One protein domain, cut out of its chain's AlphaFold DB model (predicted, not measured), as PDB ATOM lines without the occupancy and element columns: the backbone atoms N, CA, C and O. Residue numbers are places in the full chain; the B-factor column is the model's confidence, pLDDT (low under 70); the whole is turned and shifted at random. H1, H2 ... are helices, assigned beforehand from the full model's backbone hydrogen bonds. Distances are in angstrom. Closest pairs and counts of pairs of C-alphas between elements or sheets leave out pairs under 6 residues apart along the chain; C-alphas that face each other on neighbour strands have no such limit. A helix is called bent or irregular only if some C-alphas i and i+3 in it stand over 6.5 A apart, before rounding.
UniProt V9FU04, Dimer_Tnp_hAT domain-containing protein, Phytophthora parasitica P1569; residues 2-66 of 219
ATOM      1  N   GLN A   2     247.323  91.789 230.358       55.31
ATOM      2  CA  GLN A   2     245.965  91.501 229.839       55.31
ATOM      3  C   GLN A   2     245.295  92.692 229.128       55.31
ATOM      4  O   GLN A   2     244.606  92.504 228.124       55.31
ATOM      5  N   GLY A   3     245.585  93.921 229.573       59.09
ATOM      6  CA  GLY A   3     245.127  95.152 228.924       59.09
ATOM      7  C   GLY A   3     245.573  95.334 227.466       59.09
ATOM      8  O   GLY A   3     244.969  96.139 226.769       59.09
ATOM      9  N   CYS A   4     246.568  94.584 226.976       64.88
ATOM     10  CA  CYS A   4     247.002  94.629 225.574       64.88
ATOM     11  C   CYS A   4     246.382  93.498 224.738       64.88
ATOM     12  O   CYS A   4     245.969  93.732 223.604       64.88
ATOM     13  N   PHE A   5     246.253  92.290 225.296       73.19
ATOM     14  CA  PHE A   5     245.801  91.108 224.549       73.19
ATOM     15  C   PHE A   5     244.295  91.117 224.250       73.19
ATOM     16  O   PHE A   5     243.889  90.840 223.122       73.19
ATOM     17  N   ALA A   6     243.453  91.518 225.207       74.31
ATOM     18  CA  ALA A   6     242.002  91.539 225.004       74.31
ATOM     19  C   ALA A   6     241.529  92.593 223.970       74.31
ATOM     20  O   ALA A   6     240.604  92.315 223.202       74.31
ATOM     21  N   PRO A   7     242.109  93.809 223.893       78.19
ATOM     22  CA  PRO A   7     241.843  94.721 222.779       78.19
ATOM     23  C   PRO A   7     242.345  94.198 221.432       78.19
ATOM     24  O   PRO A   7     241.607  94.301 220.457       78.19
ATOM     25  N   LEU A   8     243.538  93.591 221.379       80.56
ATOM     26  CA  LEU A   8     244.092  93.009 220.149       80.56
ATOM     27  C   LEU A   8     243.180  91.920 219.571       80.56
ATOM     28  O   LEU A   8     242.877  91.941 218.381       80.56
ATOM     29  N   LEU A   9     242.651  91.031 220.417       81.38
ATOM     30  CA  LEU A   9     241.686  90.010 219.997       81.38
ATOM     31  C   LEU A   9     240.366  90.613 219.484       81.38
ATOM     32  O   LEU A   9     239.766  90.068 218.559       81.38
ATOM     33  N   ARG A  10     239.927  91.761 220.026       84.12
ATOM     34  CA  ARG A  10     238.726  92.475 219.544       84.12
ATOM     35  C   ARG A  10     238.912  93.081 218.155       84.12
ATOM     36  O   ARG A  10     237.951  93.132 217.394       84.12
ATOM     37  N   VAL A  11     240.126  93.515 217.815       86.56
ATOM     38  CA  VAL A  11     240.443  94.095 216.498       86.56
ATOM     39  C   VAL A  11     241.030  93.086 215.507       86.56
ATOM     40  O   VAL A  11     241.350  93.470 214.384       86.56
ATOM     41  N   ARG A  12     241.119  91.796 215.870       84.69
ATOM     42  CA  ARG A  12     241.684  90.716 215.042       84.69
ATOM     43  C   ARG A  12     241.223  90.772 213.590       84.69
ATOM     44  O   ARG A  12     242.045  90.776 212.686       84.69
ATOM     45  N   ASN A  13     239.911  90.830 213.363       83.38
ATOM     46  CA  ASN A  13     239.360  90.785 212.007       83.38
ATOM     47  C   ASN A  13     239.794  92.005 211.175       83.38
ATOM     48  O   ASN A  13     240.081  91.863 209.991       83.38
ATOM     49  N   ALA A  14     239.891  93.183 211.800       83.19
ATOM     50  CA  ALA A  14     240.348  94.400 211.136       83.19
ATOM     51  C   ALA A  14     241.852  94.344 210.819       83.19
ATOM     52  O   ALA A  14     242.254  94.722 209.723       83.19
ATOM     53  N   LEU A  15     242.674  93.828 211.739       84.81
ATOM     54  CA  LEU A  15     244.120  93.673 211.534       84.81
ATOM     55  C   LEU A  15     244.458  92.581 210.515       84.81
ATOM     56  O   LEU A  15     245.366  92.758 209.709       84.81
ATOM     57  N   HIS A  16     243.696  91.490 210.500       83.88
ATOM     58  CA  HIS A  16     243.811  90.454 209.480       83.88
ATOM     59  C   HIS A  16     243.450  91.008 208.095       83.88
ATOM     60  O   HIS A  16     244.192  90.822 207.137       83.88
ATOM     61  N   GLN A  17     242.342  91.750 207.986       83.12
ATOM     62  CA  GLN A  17     241.945  92.388 206.729       83.12
ATOM     63  C   GLN A  17     242.968  93.435 206.263       83.12
ATOM     64  O   GLN A  17     243.242  93.527 205.069       83.12
ATOM     65  N   PHE A  18     243.556  94.188 207.194       83.25
ATOM     66  CA  PHE A  18     244.633  95.132 206.910       83.25
ATOM     67  C   PHE A  18     245.887  94.423 206.387       83.25
ATOM     68  O   PHE A  18     246.388  94.801 205.336       83.25
ATOM     69  N   SER A  19     246.335  93.354 207.052       83.44
ATOM     70  CA  SER A  19     247.469  92.545 206.591       83.44
ATOM     71  C   SER A  19     247.239  92.038 205.166       83.44
ATOM     72  O   SER A  19     248.016  92.350 204.277       83.44
ATOM     73  N   VAL A  20     246.104  91.381 204.901       83.00
ATOM     74  CA  VAL A  20     245.785  90.838 203.566       83.00
ATOM     75  C   VAL A  20     245.726  91.917 202.479       83.00
ATOM     76  O   VAL A  20     246.085  91.649 201.339       83.00
ATOM     77  N   SER A  21     245.281  93.133 202.808       84.25
ATOM     78  CA  SER A  21     245.108  94.206 201.817       84.25
ATOM     79  C   SER A  21     246.411  94.912 201.432       84.25
ATOM     80  O   SER A  21     246.466  95.506 200.360       84.25
ATOM     81  N   TYR A  22     247.429  94.879 202.298       83.44
ATOM     82  CA  TYR A  22     248.665  95.657 202.139       83.44
ATOM     83  C   TYR A  22     249.940  94.798 202.201       83.44
ATOM     84  O   TYR A  22     251.036  95.346 202.207       83.44
ATOM     85  N   ILE A  23     249.833  93.463 202.231       80.19
ATOM     86  CA  ILE A  23     250.995  92.564 202.365       80.19
ATOM     87  C   ILE A  23     251.986  92.655 201.197       80.19
ATOM     88  O   ILE A  23     253.181  92.441 201.398       80.19
ATOM     89  N   ASP A  24     251.490  92.991 200.004       80.94
ATOM     90  CA  ASP A  24     252.281  93.135 198.778       80.94
ATOM     91  C   ASP A  24     252.880  94.548 198.619       80.94
ATOM     92  O   ASP A  24     253.580  94.822 197.643       80.94
ATOM     93  N   ASP A  25     252.606  95.459 199.561       84.38
ATOM     94  CA  ASP A  25     253.139  96.818 199.542       84.38
ATOM     95  C   ASP A  25     254.605  96.827 200.035       84.38
ATOM     96  O   ASP A  25     254.890  96.321 201.126       84.38
ATOM     97  N   PRO A  26     255.558  97.398 199.272       78.50
ATOM     98  CA  PRO A  26     256.965  97.464 199.668       78.50
ATOM     99  C   PRO A  26     257.225  98.294 200.937       78.50
ATOM    100  O   PRO A  26     258.282  98.135 201.549       78.50
ATOM    101  N   GLU A  27     256.299  99.166 201.345       85.12
ATOM    102  CA  GLU A  27     256.396  99.952 202.582       85.12
ATOM    103  C   GLU A  27     255.804  99.210 203.796       85.12
ATOM    104  O   GLU A  27     255.927  99.666 204.938       85.12
ATOM    105  N   PHE A  28     255.183  98.042 203.588       81.06
ATOM    106  CA  PHE A  28     254.540  97.304 204.666       81.06
ATOM    107  C   PHE A  28     255.571  96.728 205.655       81.06
ATOM    108  O   PHE A  28     256.421  95.914 205.276       81.06
ATOM    109  N   PRO A  29     255.497  97.085 206.951       84.44
ATOM    110  CA  PRO A  29     256.471  96.624 207.930       84.44
ATOM    111  C   PRO A  29     256.444  95.102 208.092       84.44
ATOM    112  O   PRO A  29     255.405  94.517 208.404       84.44
ATOM    113  N   GLU A  30     257.610  94.457 207.984       79.88
ATOM    114  CA  GLU A  30     257.735  92.997 208.116       79.88
ATOM    115  C   GLU A  30     257.154  92.456 209.429       79.88
ATOM    116  O   GLU A  30     256.524  91.400 209.443       79.88
ATOM    117  N   GLY A  31     257.291  93.211 210.520       80.38
ATOM    118  CA  GLY A  31     256.768  92.828 211.832       80.38
ATOM    119  C   GLY A  31     255.238  92.731 211.909       80.38
ATOM    120  O   GLY A  31     254.728  92.113 212.838       80.38
ATOM    121  N   LEU A  32     254.496  93.304 210.954       79.81
ATOM    122  CA  LEU A  32     253.026  93.272 210.930       79.81
ATOM    123  C   LEU A  32     252.468  92.118 210.084       79.81
ATOM    124  O   LEU A  32     251.270  91.837 210.159       79.81
ATOM    125  N   LYS A  33     253.322  91.394 209.344       80.19
ATOM    126  CA  LYS A  33     252.924  90.199 208.573       80.19
ATOM    127  C   LYS A  33     252.366  89.095 209.480       80.19
ATOM    128  O   LYS A  33     251.490  88.340 209.066       80.19
ATOM    129  N   ILE A  34     252.791  89.074 210.747       83.38
ATOM    130  CA  ILE A  34     252.323  88.135 211.777       83.38
ATOM    131  C   ILE A  34     250.809  88.219 212.041       83.38
ATOM    132  O   ILE A  34     250.213  87.269 212.531       83.38
ATOM    133  N   PHE A  35     250.142  89.320 211.675       82.38
ATOM    134  CA  PHE A  35     248.687  89.439 211.819       82.38
ATOM    135  C   PHE A  35     247.885  88.613 210.807       82.38
ATOM    136  O   PHE A  35     246.685  88.423 211.012       82.38
ATOM    137  N   GLY A  36     248.521  88.129 209.735       78.94
ATOM    138  CA  GLY A  36     247.921  87.164 208.808       78.94
ATOM    139  C   GLY A  36     248.026  85.710 209.282       78.94
ATOM    140  O   GLY A  36     247.360  84.849 208.718       78.94
ATOM    141  N   ASP A  37     248.834  85.434 210.307       85.31
ATOM    142  CA  ASP A  37     249.071  84.083 210.811       85.31
ATOM    143  C   ASP A  37     247.973  83.659 211.798       85.31
ATOM    144  O   ASP A  37     247.716  84.326 212.804       85.31
ATOM    145  N   THR A  38     247.312  82.537 211.513       83.56
ATOM    146  CA  THR A  38     246.280  81.957 212.378       83.56
ATOM    147  C   THR A  38     246.849  81.447 213.697       83.56
ATOM    148  O   THR A  38     246.212  81.636 214.736       83.56
ATOM    149  N   ASP A  39     248.062  80.893 213.684       86.44
ATOM    150  CA  ASP A  39     248.678  80.276 214.861       86.44
ATOM    151  C   ASP A  39     249.042  81.344 215.899       86.44
ATOM    152  O   ASP A  39     248.883  81.148 217.108       86.44
ATOM    153  N   PHE A  40     249.455  82.530 215.443       87.19
ATOM    154  CA  PHE A  40     249.670  83.691 216.304       87.19
ATOM    155  C   PHE A  40     248.403  84.066 217.090       87.19
ATOM    156  O   PHE A  40     248.462  84.284 218.304       87.19
ATOM    157  N   TRP A  41     247.245  84.121 216.425       87.44
ATOM    158  CA  TRP A  41     245.985  84.515 217.062       87.44
ATOM    159  C   TRP A  41     245.445  83.463 218.031       87.44
ATOM    160  O   TRP A  41     244.861  83.831 219.055       87.44
ATOM    161  N   GLU A  42     245.639  82.177 217.736       87.25
ATOM    162  CA  GLU A  42     245.275  81.094 218.651       87.25
ATOM    163  C   GLU A  42     246.151  81.108 219.905       87.25
ATOM    164  O   GLU A  42     245.624  81.138 221.020       87.25
ATOM    165  N   ASN A  43     247.469  81.237 219.737       86.62
ATOM    166  CA  ASN A  43     248.406  81.363 220.853       86.62
ATOM    167  C   ASN A  43     248.126  82.609 221.709       86.62
ATOM    168  O   ASN A  43     248.156  82.542 222.939       86.62
ATOM    169  N   LEU A  44     247.791  83.743 221.080       85.56
ATOM    170  CA  LEU A  44     247.421  84.974 221.784       85.56
ATOM    171  C   LEU A  44     246.132  84.803 222.601       85.56
ATOM    172  O   LEU A  44     246.034  85.315 223.717       85.56
ATOM    173  N   LYS A  45     245.149  84.072 222.063       86.44
ATOM    174  CA  LYS A  45     243.897  83.767 222.763       86.44
ATOM    175  C   LYS A  45     244.143  82.863 223.971       86.44
ATOM    176  O   LYS A  45     243.657  83.174 225.056       86.44
ATOM    177  N   SER A  46     244.934  81.803 223.811       85.25
ATOM    178  CA  SER A  46     245.311  80.918 224.920       85.25
ATOM    179  C   SER A  46     246.095  81.660 226.004       85.25
ATOM    180  O   SER A  46     245.809  81.506 227.191       85.25
ATOM    181  N   ALA A  47     247.033  82.529 225.620       83.25
ATOM    182  CA  ALA A  47     247.774  83.360 226.566       83.25
ATOM    183  C   ALA A  47     246.855  84.330 227.328       83.25
ATOM    184  O   ALA A  47     247.009  84.514 228.538       83.25
ATOM    185  N   GLU A  48     245.875  84.937 226.653       85.19
ATOM    186  CA  GLU A  48     244.905  85.810 227.311       85.19
ATOM    187  C   GLU A  48     244.013  85.034 228.284       85.19
ATOM    188  O   GLU A  48     243.816  85.501 229.402       85.19
ATOM    189  N   GLU A  49     243.559  83.828 227.935       82.69
ATOM    190  CA  GLU A  49     242.773  82.970 228.832       82.69
ATOM    191  C   GLU A  49     243.529  82.591 230.115       82.69
ATOM    192  O   GLU A  49     242.934  82.611 231.194       82.69
ATOM    193  N   VAL A  50     244.838  82.329 230.025       83.56
ATOM    194  CA  VAL A  50     245.696  82.017 231.182       83.56
ATOM    195  C   VAL A  50     245.960  83.253 232.050       83.56
ATOM    196  O   VAL A  50     245.939  83.181 233.279       83.56
ATOM    197  N   ILE A  51     246.191  84.411 231.430       80.00
ATOM    198  CA  ILE A  51     246.577  85.643 232.140       80.00
ATOM    199  C   ILE A  51     245.358  86.388 232.705       80.00
ATOM    200  O   ILE A  51     245.489  87.154 233.665       80.00
ATOM    201  N   ARG A  52     244.159  86.165 232.158       76.12
ATOM    202  CA  ARG A  52     242.901  86.788 232.597       76.12
ATOM    203  C   ARG A  52     242.600  86.594 234.091       76.12
ATOM    204  O   ARG A  52     242.365  87.604 234.756       76.12
ATOM    205  N   PRO A  53     242.615  85.372 234.664       77.44
ATOM    206  CA  PRO A  53     242.372  85.191 236.095       77.44
ATOM    207  C   PRO A  53     243.451  85.853 236.961       77.44
ATOM    208  O   PRO A  53     243.106  86.509 237.940       77.44
ATOM    209  N   LEU A  54     244.730  85.774 236.573       68.75
ATOM    210  CA  LEU A  54     245.837  86.422 237.292       68.75
ATOM    211  C   LEU A  54     245.719  87.946 237.278       68.75
ATOM    212  O   LEU A  54     245.901  88.591 238.303       68.75
ATOM    213  N   SER A  55     245.343  88.524 236.137       68.75
ATOM    214  CA  SER A  55     245.125  89.967 236.021       68.75
ATOM    215  C   SER A  55     243.926  90.405 236.854       68.75
ATOM    216  O   SER A  55     244.010  91.408 237.545       68.75
ATOM    217  N   ASN A  56     242.838  89.631 236.871       68.44
ATOM    218  CA  ASN A  56     241.684  89.912 237.728       68.44
ATOM    219  C   ASN A  56     242.024  89.856 239.222       68.44
ATOM    220  O   ASN A  56     241.472  90.633 239.995       68.44
ATOM    221  N   VAL A  57     242.904  88.941 239.634       66.69
ATOM    222  CA  VAL A  57     243.386  88.849 241.019       66.69
ATOM    223  C   VAL A  57     244.335  90.007 241.337       66.69
ATOM    224  O   VAL A  57     244.136  90.668 242.349       66.69
ATOM    225  N   SER A  58     245.271  90.333 240.443       62.38
ATOM    226  CA  SER A  58     246.156  91.502 240.559       62.38
ATOM    227  C   SER A  58     245.364  92.804 240.670       62.38
ATOM    228  O   SER A  58     245.614  93.590 241.568       62.38
ATOM    229  N   TYR A  59     244.339  93.007 239.836       59.62
ATOM    230  CA  TYR A  59     243.465  94.186 239.904       59.62
ATOM    231  C   TYR A  59     242.666  94.273 241.210       59.62
ATOM    232  O   TYR A  59     242.282  95.368 241.623       59.62
ATOM    233  N   LYS A  60     242.370  93.131 241.841       57.59
ATOM    234  CA  LYS A  60     241.732  93.092 243.162       57.59
ATOM    235  C   LYS A  60     242.739  93.404 244.274       57.59
ATOM    236  O   LYS A  60     242.403  94.190 245.145       57.59
ATOM    237  N   LEU A  61     243.962  92.880 244.193       51.56
ATOM    238  CA  LEU A  61     245.051  93.152 245.141       51.56
ATOM    239  C   LEU A  61     245.582  94.591 245.058       51.56
ATOM    240  O   LEU A  61     245.731  95.234 246.086       51.56
ATOM    241  N   GLU A  62     245.779  95.151 243.863       52.09
ATOM    242  CA  GLU A  62     246.201  96.552 243.667       52.09
ATOM    243  C   GLU A  62     245.155  97.557 244.180       52.09
ATOM    244  O   GLU A  62     245.486  98.688 244.540       52.09
ATOM    245  N   ARG A  63     243.876  97.160 244.232       49.50
ATOM    246  CA  ARG A  63     242.830  97.956 244.887       49.50
ATOM    247  C   ARG A  63     242.968  97.970 246.408       49.50
ATOM    248  O   ARG A  63     242.606  98.982 247.002       49.50
ATOM    249  N   ASP A  64     243.517  96.910 246.993       44.56
ATOM    250  CA  ASP A  64     243.742  96.788 248.433       44.56
ATOM    251  C   ASP A  64     245.132  97.339 248.854       44.56
ATOM    252  O   ASP A  64     245.278  97.846 249.966       44.56
ATOM    253  N   GLU A  65     246.137  97.351 247.961       39.62
ATOM    254  CA  GLU A  65     247.510  97.836 248.230       39.62
ATOM    255  C   GLU A  65     247.747  99.346 248.013       39.62
ATOM    256  O   GLU A  65     248.756  99.878 248.479       39.62
ATOM    257  N   ASN A  66     246.820 100.095 247.400       42.41
ATOM    258  CA  ASN A  66     246.963 101.550 247.175       42.41
ATOM    259  C   ASN A  66     246.902 102.427 248.453       42.41
ATOM    260  O   ASN A  66     246.680 103.637 248.376       42.41
TER     261      ASN A  66
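Overview. This is residues 2 to 66 of the 219 residues of the protein "Dimer_Tnp_hAT domain-containing protein" of Phytophthora parasitica P1569 (UniProt V9FU04). Two bent helices, H1 and H3, run out and back along a long, thin shape, with the short helix H2 at the turn between them. They meet through H1a and H3a, while residues 57 to 66, mostly the far part of H3, stick out at the other end. The printed part has 65 residues, with three named helices in the order H1, H2, H3 and no named strand, an all-helix class. It is only just loose, close to extended, with a radius of gyration of the C-alphas of 15.7 A and spans of 50 by 22 by 16 A.

Arrangement. H1, residues 2 to 22, was assigned as one helix by its hydrogen bonds but is bent, with C-alphas 10 and 13 7.8 A apart; its arms H1a, residues 2 to 10, and H1b, residues 13 to 22, stand at a steep tilt of 69 degrees, only just short of about perpendicular. H1b touches H2, residues 30 to 36, at a steep tilt of 53 degrees, opposite ways; the closest C-alphas, of His 16 and Gly 36, are 5.3 A apart. H3, residues 38 to 65, likewise assigned as one helix, is bent, with C-alphas 50 and 53 6.7 A apart; its arms H3a, residues 38 to 50, and H3b, residues 53 to 65, stand at a steep tilt of 43 degrees. H1a touches H3a at a steep tilt of 42 degrees, opposite ways, closest at the C-alphas of Phe 5 and Glu 48, 6.0 A. H1b and H3a are apart. Each O i to N i+4 pair is within hydrogen-bond range in H1b and H3a, against 4 of 5 in H1a, 8 of 9 in H3b and 0 of 3 in H2, where 3 of 4 O i to N i+3 pairs are.

Along the chain. H1a begins at C-alpha 2 (245.965, 91.501, 229.839) and H3b ends at C-alpha 65 (247.510, 97.836, 248.230). From first to last C-alpha H1a measures 12.6 A, H1b 14.4 A, H2 11.4 A, H3a 18.8 A and H3b 18.3 A.

Size, cuts and confidence. The two C-alphas farthest apart, of Pro 26 and Asp 64, are 50.5 A apart. The printed part has no cut and no long link. The pLDDT is under 70 at residues 2 to 4 and 54 to 66.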